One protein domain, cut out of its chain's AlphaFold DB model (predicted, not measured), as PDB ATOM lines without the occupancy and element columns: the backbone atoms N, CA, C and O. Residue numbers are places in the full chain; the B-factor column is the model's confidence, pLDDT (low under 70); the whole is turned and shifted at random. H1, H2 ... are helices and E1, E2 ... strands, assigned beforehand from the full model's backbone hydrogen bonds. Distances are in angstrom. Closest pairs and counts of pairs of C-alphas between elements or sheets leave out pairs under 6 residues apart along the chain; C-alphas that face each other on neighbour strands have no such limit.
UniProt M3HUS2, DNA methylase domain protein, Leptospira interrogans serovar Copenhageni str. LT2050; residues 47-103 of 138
ATOM      1  N   LEU A  47     165.997 187.017 228.998       94.00
ATOM      2  CA  LEU A  47     167.060 186.765 228.019       94.00
ATOM      3  C   LEU A  47     167.987 187.974 227.816       94.00
ATOM      4  O   LEU A  47     169.184 187.800 227.595       94.00
ATOM      5  N   HIS A  48     167.477 189.203 227.947       95.44
ATOM      6  CA  HIS A  48     168.312 190.401 227.842       95.44
ATOM      7  C   HIS A  48     169.347 190.470 228.975       95.44
ATOM      8  O   HIS A  48     170.536 190.654 228.723       95.44
ATOM      9  N   SER A  49     168.911 190.229 230.216       95.50
ATOM     10  CA  SER A  49     169.804 190.162 231.378       95.50
ATOM     11  C   SER A  49     170.833 189.035 231.248       95.50
ATOM     12  O   SER A  49     172.011 189.233 231.558       95.50
ATOM     13  N   ILE A  50     170.425 187.870 230.728       96.12
ATOM     14  CA  ILE A  50     171.340 186.755 230.446       96.12
ATOM     15  C   ILE A  50     172.397 187.161 229.422       96.12
ATOM     16  O   ILE A  50     173.584 186.970 229.686       96.12
ATOM     17  N   LYS A  51     171.985 187.735 228.285       97.56
ATOM     18  CA  LYS A  51     172.898 188.224 227.243       97.56
ATOM     19  C   LYS A  51     173.955 189.143 227.847       97.56
ATOM     20  O   LYS A  51     175.145 188.939 227.628       97.56
ATOM     21  N   ASP A  52     173.532 190.118 228.645       97.56
ATOM     22  CA  ASP A  52     174.445 191.082 229.258       97.56
ATOM     23  C   ASP A  52     175.385 190.428 230.271       97.56
ATOM     24  O   ASP A  52     176.581 190.716 230.280       97.56
ATOM     25  N   LYS A  53     174.880 189.506 231.098       97.38
ATOM     26  CA  LYS A  53     175.703 188.744 232.045       97.38
ATOM     27  C   LYS A  53     176.756 187.902 231.324       97.38
ATOM     28  O   LYS A  53     177.917 187.915 231.726       97.38
ATOM     29  N   LEU A  54     176.369 187.187 230.271       97.88
ATOM     30  CA  LEU A  54     177.281 186.354 229.487       97.88
ATOM     31  C   LEU A  54     178.318 187.208 228.754       97.88
ATOM     32  O   LEU A  54     179.506 186.915 228.845       97.88
ATOM     33  N   ASN A  55     177.911 188.318 228.134       98.25
ATOM     34  CA  ASN A  55     178.850 189.250 227.511       98.25
ATOM     35  C   ASN A  55     179.840 189.830 228.531       98.25
ATOM     36  O   ASN A  55     181.031 189.878 228.245       98.25
ATOM     37  N   ARG A  56     179.410 190.174 229.754       98.31
ATOM     38  CA  ARG A  56     180.338 190.598 230.822       98.31
ATOM     39  C   ARG A  56     181.367 189.523 231.165       98.31
ATOM     40  O   ARG A  56     182.518 189.861 231.411       98.31
ATOM     41  N   ILE A  57     180.981 188.246 231.183       98.00
ATOM     42  CA  ILE A  57     181.916 187.132 231.416       98.00
ATOM     43  C   ILE A  57     182.932 187.032 230.270       98.00
ATOM     44  O   ILE A  57     184.122 186.844 230.524       98.00
ATOM     45  N   ILE A  58     182.482 187.185 229.024       97.00
ATOM     46  CA  ILE A  58     183.331 187.122 227.825       97.00
ATOM     47  C   ILE A  58     184.341 188.280 227.812       97.00
ATOM     48  O   ILE A  58     185.538 188.045 227.645       97.00
ATOM     49  N   GLU A  59     183.885 189.506 228.070       96.94
ATOM     50  CA  GLU A  59     184.740 190.697 228.188       96.94
ATOM     51  C   GLU A  59     185.726 190.553 229.359       96.94
ATOM     52  O   GLU A  59     186.927 190.778 229.206       96.94
ATOM     53  N   LYS A  60     185.254 190.080 230.523       97.75
ATOM     54  CA  LYS A  60     186.119 189.823 231.682       97.75
ATOM     55  C   LYS A  60     187.219 188.822 231.340       97.75
ATOM     56  O   LYS A  60     188.366 189.055 231.695       97.75
ATOM     57  N   ARG A  61     186.903 187.741 230.620       96.44
ATOM     58  CA  ARG A  61     187.898 186.750 230.189       96.44
ATOM     59  C   ARG A  61     189.002 187.382 229.336       96.44
ATOM     60  O   ARG A  61     190.164 187.025 229.514       96.44
ATOM     61  N   LYS A  62     188.661 188.300 228.424       95.88
ATOM     62  CA  LYS A  62     189.660 189.028 227.627       95.88
ATOM     63  C   LYS A  62     190.522 189.931 228.510       95.88
ATOM     64  O   LYS A  62     191.742 189.864 228.417       95.88
ATOM     65  N   ASN A  63     189.899 190.697 229.402       97.25
ATOM     66  CA  ASN A  63     190.610 191.597 230.312       97.25
ATOM     67  C   ASN A  63     191.547 190.838 231.262       97.25
ATOM     68  O   ASN A  63     192.699 191.224 231.432       97.25
ATOM     69  N   ASP A  64     191.080 189.733 231.845       98.19
ATOM     70  CA  ASP A  64     191.888 188.874 232.713       98.19
ATOM     71  C   ASP A  64     193.109 188.321 231.958       98.19
ATOM     72  O   ASP A  64     194.203 188.245 232.518       98.19
ATOM     73  N   HIS A  65     192.941 187.965 230.678       97.06
ATOM     74  CA  HIS A  65     194.050 187.524 229.830       97.06
ATOM     75  C   HIS A  65     195.055 188.647 229.569       97.06
ATOM     76  O   HIS A  65     196.256 188.416 229.664       97.06
ATOM     77  N   ASP A  66     194.595 189.865 229.290       95.94
ATOM     78  CA  ASP A  66     195.495 191.004 229.083       95.94
ATOM     79  C   ASP A  66     196.292 191.330 230.351       95.94
ATOM     80  O   ASP A  66     197.503 191.537 230.283       95.94
ATOM     81  N   VAL A  67     195.647 191.279 231.522       98.12
ATOM     82  CA  VAL A  67     196.323 191.407 232.822       98.12
ATOM     83  C   VAL A  67     197.357 190.294 233.012       98.12
ATOM     84  O   VAL A  67     198.491 190.563 233.413       98.12
ATOM     85  N   PHE A  68     197.008 189.046 232.686       97.44
ATOM     86  CA  PHE A  68     197.950 187.926 232.713       97.44
ATOM     87  C   PHE A  68     199.156 188.159 231.791       97.44
ATOM     88  O   PHE A  68     200.289 187.891 232.199       97.44
ATOM     89  N   VAL A  69     198.938 188.681 230.579       97.00
ATOM     90  CA  VAL A  69     200.010 189.003 229.629       97.00
ATOM     91  C   VAL A  69     200.966 190.038 230.205       97.00
ATOM     92  O   VAL A  69     202.172 189.786 230.218       97.00
ATOM     93  N   GLN A  70     200.440 191.144 230.736       96.94
ATOM     94  CA  GLN A  70     201.255 192.200 231.338       96.94
ATOM     95  C   GLN A  70     202.086 191.669 232.511       96.94
ATOM     96  O   GLN A  70     203.303 191.849 232.548       96.94
ATOM     97  N   ASN A  71     201.457 190.937 233.432       97.88
ATOM     98  CA  ASN A  71     202.153 190.360 234.584       97.88
ATOM     99  C   ASN A  71     203.268 189.400 234.149       97.88
ATOM    100  O   ASN A  71     204.390 189.482 234.640       97.88
ATOM    101  N   ARG A  72     202.994 188.532 233.169       96.31
ATOM    102  CA  ARG A  72     203.979 187.576 232.656       96.31
ATOM    103  C   ARG A  72     205.168 188.266 231.978       96.31
ATOM    104  O   ARG A  72     206.299 187.811 232.143       96.31
ATOM    105  N   GLN A  73     204.926 189.345 231.234       95.56
ATOM    106  CA  GLN A  73     205.987 190.141 230.609       95.56
ATOM    107  C   GLN A  73     206.851 190.853 231.655       95.56
ATOM    108  O   GLN A  73     208.074 190.826 231.540       95.56
ATOM    109  N   ASN A  74     206.236 191.405 232.705       96.56
ATOM    110  CA  ASN A  74     206.950 192.033 233.823       96.56
ATOM    111  C   ASN A  74     207.832 191.033 234.592       96.56
ATOM    112  O   ASN A  74     208.884 191.398 235.106       96.56
ATOM    113  N   GLU A  75     207.442 189.758 234.624       97.06
ATOM    114  CA  GLU A  75     208.254 188.657 235.160       97.06
ATOM    115  C   GLU A  75     209.370 188.183 234.202       97.06
ATOM    116  O   GLU A  75     210.079 187.224 234.510       97.06
ATOM    117  N   GLY A  76     209.517 188.791 233.019       95.25
ATOM    118  CA  GLY A  76     210.517 188.415 232.014       95.25
ATOM    119  C   GLY A  76     210.238 187.085 231.304       95.25
ATOM    120  O   GLY A  76     211.121 186.531 230.647       95.25
ATOM    121  N   LYS A  77     209.023 186.536 231.425       94.25
ATOM    122  CA  LYS A  77     208.644 185.263 230.795       94.25
ATOM    123  C   LYS A  77     208.172 185.495 229.358       94.25
ATOM    124  O   LYS A  77     207.358 186.374 229.085       94.25
ATOM    125  N   SER A  78     208.630 184.648 228.439       90.69
ATOM    126  CA  SER A  78     208.276 184.743 227.021       90.69
ATOM    127  C   SER A  78     206.912 184.121 226.688       90.69
ATOM    128  O   SER A  78     206.355 183.295 227.428       90.69
ATOM    129  N   PHE A  79     206.389 184.528 225.530       95.25
ATOM    130  CA  PHE A  79     205.256 183.923 224.840       95.25
ATOM    131  C   PHE A  79     205.748 183.258 223.556       95.25
ATOM    132  O   PHE A  79     206.546 183.838 222.824       95.25
ATOM    133  N   LEU A  80     205.271 182.045 223.277       94.88
ATOM    134  CA  LEU A  80     205.690 181.279 222.096       94.88
ATOM    135  C   LEU A  80     204.809 181.553 220.870       94.88
ATOM    136  O   LEU A  80     205.155 181.177 219.748       94.88
ATOM    137  N   HIS A  81     203.642 182.166 221.076       96.75
ATOM    138  CA  HIS A  81     202.619 182.329 220.055       96.75
ATOM    139  C   HIS A  81     201.889 183.670 220.195       96.75
ATOM    140  O   HIS A  81     201.936 184.332 221.231       96.75
ATOM    141  N   PHE A  82     201.175 184.040 219.135       96.38
ATOM    142  CA  PHE A  82     200.358 185.243 219.063       96.38
ATOM    143  C   PHE A  82     198.975 184.879 218.521       96.38
ATOM    144  O   PHE A  82     198.883 184.109 217.559       96.38
ATOM    145  N   ASN A  83     197.919 185.393 219.151       97.00
ATOM    146  CA  ASN A  83     196.549 185.217 218.689       97.00
ATOM    147  C   ASN A  83     196.180 186.333 217.704       97.00
ATOM    148  O   ASN A  83     196.157 187.506 218.074       97.00
ATOM    149  N   GLN A  84     195.869 185.959 216.461       95.00
ATOM    150  CA  GLN A  84     195.570 186.904 215.377       95.00
ATOM    151  C   GLN A  84     194.177 187.540 215.478       95.00
ATOM    152  O   GLN A  84     193.960 188.635 214.967       95.00
ATOM    153  N   ASN A  85     193.232 186.893 216.153       93.88
ATOM    154  CA  ASN A  85     191.866 187.402 216.281       93.88
ATOM    155  C   ASN A  85     191.752 188.352 217.479       93.88
ATOM    156  O   ASN A  85     191.149 189.414 217.394       93.88
ATOM    157  N   LEU A  86     192.386 187.989 218.596       94.31
ATOM    158  CA  LEU A  86     192.348 188.748 219.848       94.31
ATOM    159  C   LEU A  86     193.510 189.738 220.006       94.31
ATOM    160  O   LEU A  86     193.536 190.461 221.001       94.31
ATOM    161  N   GLN A  87     194.459 189.746 219.060       94.31
ATOM    162  CA  GLN A  87     195.624 190.641 219.023       94.31
ATOM    163  C   GLN A  87     196.415 190.641 220.337       94.31
ATOM    164  O   GLN A  87     196.736 191.684 220.899       94.31
ATOM    165  N   THR A  88     196.700 189.445 220.859       95.00
ATOM    166  CA  THR A  88     197.360 189.279 222.159       95.00
ATOM    167  C   THR A  88     198.324 188.084 222.153       95.00
ATOM    168  O   THR A  88     198.057 187.085 221.470       95.00
ATOM    169  N   PRO A  89     199.454 188.142 222.883       97.19
ATOM    170  CA  PRO A  89     200.328 186.991 223.090       97.19
ATOM    171  C   PRO A  89     199.598 185.831 223.778       97.19
ATOM    172  O   PRO A  89     198.768 186.034 224.666       97.19
ATOM    173  N   VAL A  90     199.926 184.598 223.388       96.88
ATOM    174  CA  VAL A  90     199.331 183.380 223.963       96.88
ATOM    175  C   VAL A  90     200.385 182.307 224.207       96.88
ATOM    176  O   VAL A  90     201.431 182.259 223.554       96.88
ATOM    177  N   VAL A  91     200.137 181.460 225.206       94.69
ATOM    178  CA  VAL A  91     201.102 180.437 225.637       94.69
ATOM    179  C   VAL A  91     200.986 179.191 224.769       94.69
ATOM    180  O   VAL A  91     202.000 178.573 224.452       94.69
ATOM    181  N   THR A  92     199.770 178.822 224.361       93.44
ATOM    182  CA  THR A  92     199.523 177.559 223.662       93.44
ATOM    183  C   THR A  92     199.269 177.764 222.168       93.44
ATOM    184  O   THR A  92     198.682 178.754 221.731       93.44
ATOM    185  N   LYS A  93     199.692 176.795 221.347       94.94
ATOM    186  CA  LYS A  93     199.476 176.825 219.889       94.94
ATOM    187  C   LYS A  93     197.988 176.830 219.522       94.94
ATOM    188  O   LYS A  93     197.609 177.408 218.507       94.94
ATOM    189  N   GLN A  94     197.162 176.185 220.345       91.00
ATOM    190  CA  GLN A  94     195.715 176.046 220.150       91.00
ATOM    191  C   GLN A  94     194.996 177.401 220.195       91.00
ATOM    192  O   GLN A  94     193.937 177.558 219.596       91.00
ATOM    193  N   GLU A  95     195.588 178.395 220.857       93.62
ATOM    194  CA  GLU A  95     194.998 179.720 221.026       93.62
ATOM    195  C   GLU A  95     195.297 180.684 219.871       93.62
ATOM    196  O   GLU A  95     194.736 181.770 219.860       93.62
ATOM    197  N   LYS A  96     196.126 180.324 218.877       95.19
ATOM    198  CA  LYS A  96     196.528 181.230 217.775       95.19
ATOM    199  C   LYS A  96     195.364 181.848 216.993       95.19
ATOM    200  O   LYS A  96     195.471 182.975 216.515       95.19
ATOM    201  N   PHE A  97     194.276 181.100 216.862       92.75
ATOM    202  CA  PHE A  97     193.084 181.498 216.112       92.75
ATOM    203  C   PHE A  97     191.823 181.417 216.976       92.75
ATOM    204  O   PHE A  97     190.708 181.417 216.458       92.75
ATOM    205  N   LEU A  98     191.982 181.314 218.303       92.50
ATOM    206  CA  LEU A  98     190.843 181.336 219.211       92.50
ATOM    207  C   LEU A  98     190.150 182.690 219.071       92.50
ATOM    208  O   LEU A  98     190.781 183.724 219.276       92.50
ATOM    209  N   ASN A  99     188.857 182.671 218.768       93.19
ATOM    210  CA  ASN A  99     188.024 183.860 218.830       93.19
ATOM    211  C   ASN A  99     187.195 183.859 220.118       93.19
ATOM    212  O   ASN A  99     186.791 182.801 220.609       93.19
ATOM    213  N   LEU A 100     186.935 185.050 220.643       95.19
ATOM    214  CA  LEU A 100     185.876 185.277 221.616       95.19
ATOM    215  C   LEU A 100     184.752 185.986 220.873       95.19
ATOM    216  O   LEU A 100     185.007 186.887 220.081       95.19
ATOM    217  N   GLU A 101     183.522 185.559 221.099       96.44
ATOM    218  CA  GLU A 101     182.353 186.058 220.381       96.44
ATOM    219  C   GLU A 101     181.434 186.723 221.398       96.44
ATOM    220  O   GLU A 101     181.185 186.155 222.461       96.44
ATOM    221  N   ARG A 102     180.917 187.907 221.088       97.00
ATOM    222  CA  ARG A 102     179.848 188.534 221.866       97.00
ATOM    223  C   ARG A 102     178.493 188.106 221.330       97.00
ATOM    224  O   ARG A 102     178.313 187.952 220.125       97.00
ATOM    225  N   ILE A 103     177.528 187.970 222.226       98.44
ATOM    226  CA  ILE A 103     176.135 187.697 221.887       98.44
ATOM    227  C   ILE A 103     175.484 189.023 221.481       98.44
ATOM    228  O   ILE A 103     175.379 189.942 222.304       98.44
TER     229      ILE A 103
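Overview. This is residues 47 to 103 of the 138 residues of the protein "DNA methylase domain protein" of Leptospira interrogans serovar Copenhageni str. LT2050 (UniProt M3HUS2). One long helix, H1, makes the long axis, and the rest of the printed part folds back along it from its far end: first a small two-stranded hairpin, E1 and E2, then a thin returning stretch that ends in strand E3 beside the earlier part of the helix. The helix is a single rod, and the hairpin is small. The printed part has 57 residues, with one named helix and three named strands in the order H1 E1 E2 E3; the sheet has the order E1 - E2 and is antiparallel, and the class is mixed, helices and strands. The whole is loose, with a radius of gyration of the C-alphas of 13.2 A, and only just elongated, with spans of 43 by 22 by 13 A.

Arrangement. E1, residues 81 to 83, and E2, residues 88 to 90, form an antiparallel hairpin, with 135 degrees between their directions. N 83 and O 88 are 2.9 A apart and N 90 and O 81 are 3.0 A apart, both within hydrogen-bond range. The closest C-alphas of E2 and H1, residues 47 to 74, are those of Pro 89 and Val 69, 6.8 A apart. In H1 every O i to N i+4 pair is within hydrogen-bond range. E3, residues 101 to 103, pairs with no named strand; its closest C-alpha to H1 is that of Arg 102, 5.8 A from that of Asn 55. E3 is apart from E1 and from E2.

Along the chain. H1 runs 40.7 A from C-alpha 47 at (167.060, 186.765, 228.019) to C-alpha 74 at (206.950, 192.033, 233.823). E1 measures 6.9 A, E2 6.5 A and E3 6.6 A, each from first to last C-alpha. E3 ends with C-alpha 103 at (176.135, 187.697, 221.887).

Size, cuts and confidence. The two C-alphas farthest apart, those of Leu 47 and Gly 76, are 43.7 A apart, while those of the first and last printed residues, Leu 47 and Ile 103, are 11.0 A apart. The printed part has no cut. The link E1 to E2 is tight, and the links H1 to E1 and E2 to E3 are short. Mean pLDDT of the printed part is 95.9, and no printed residue is under 70.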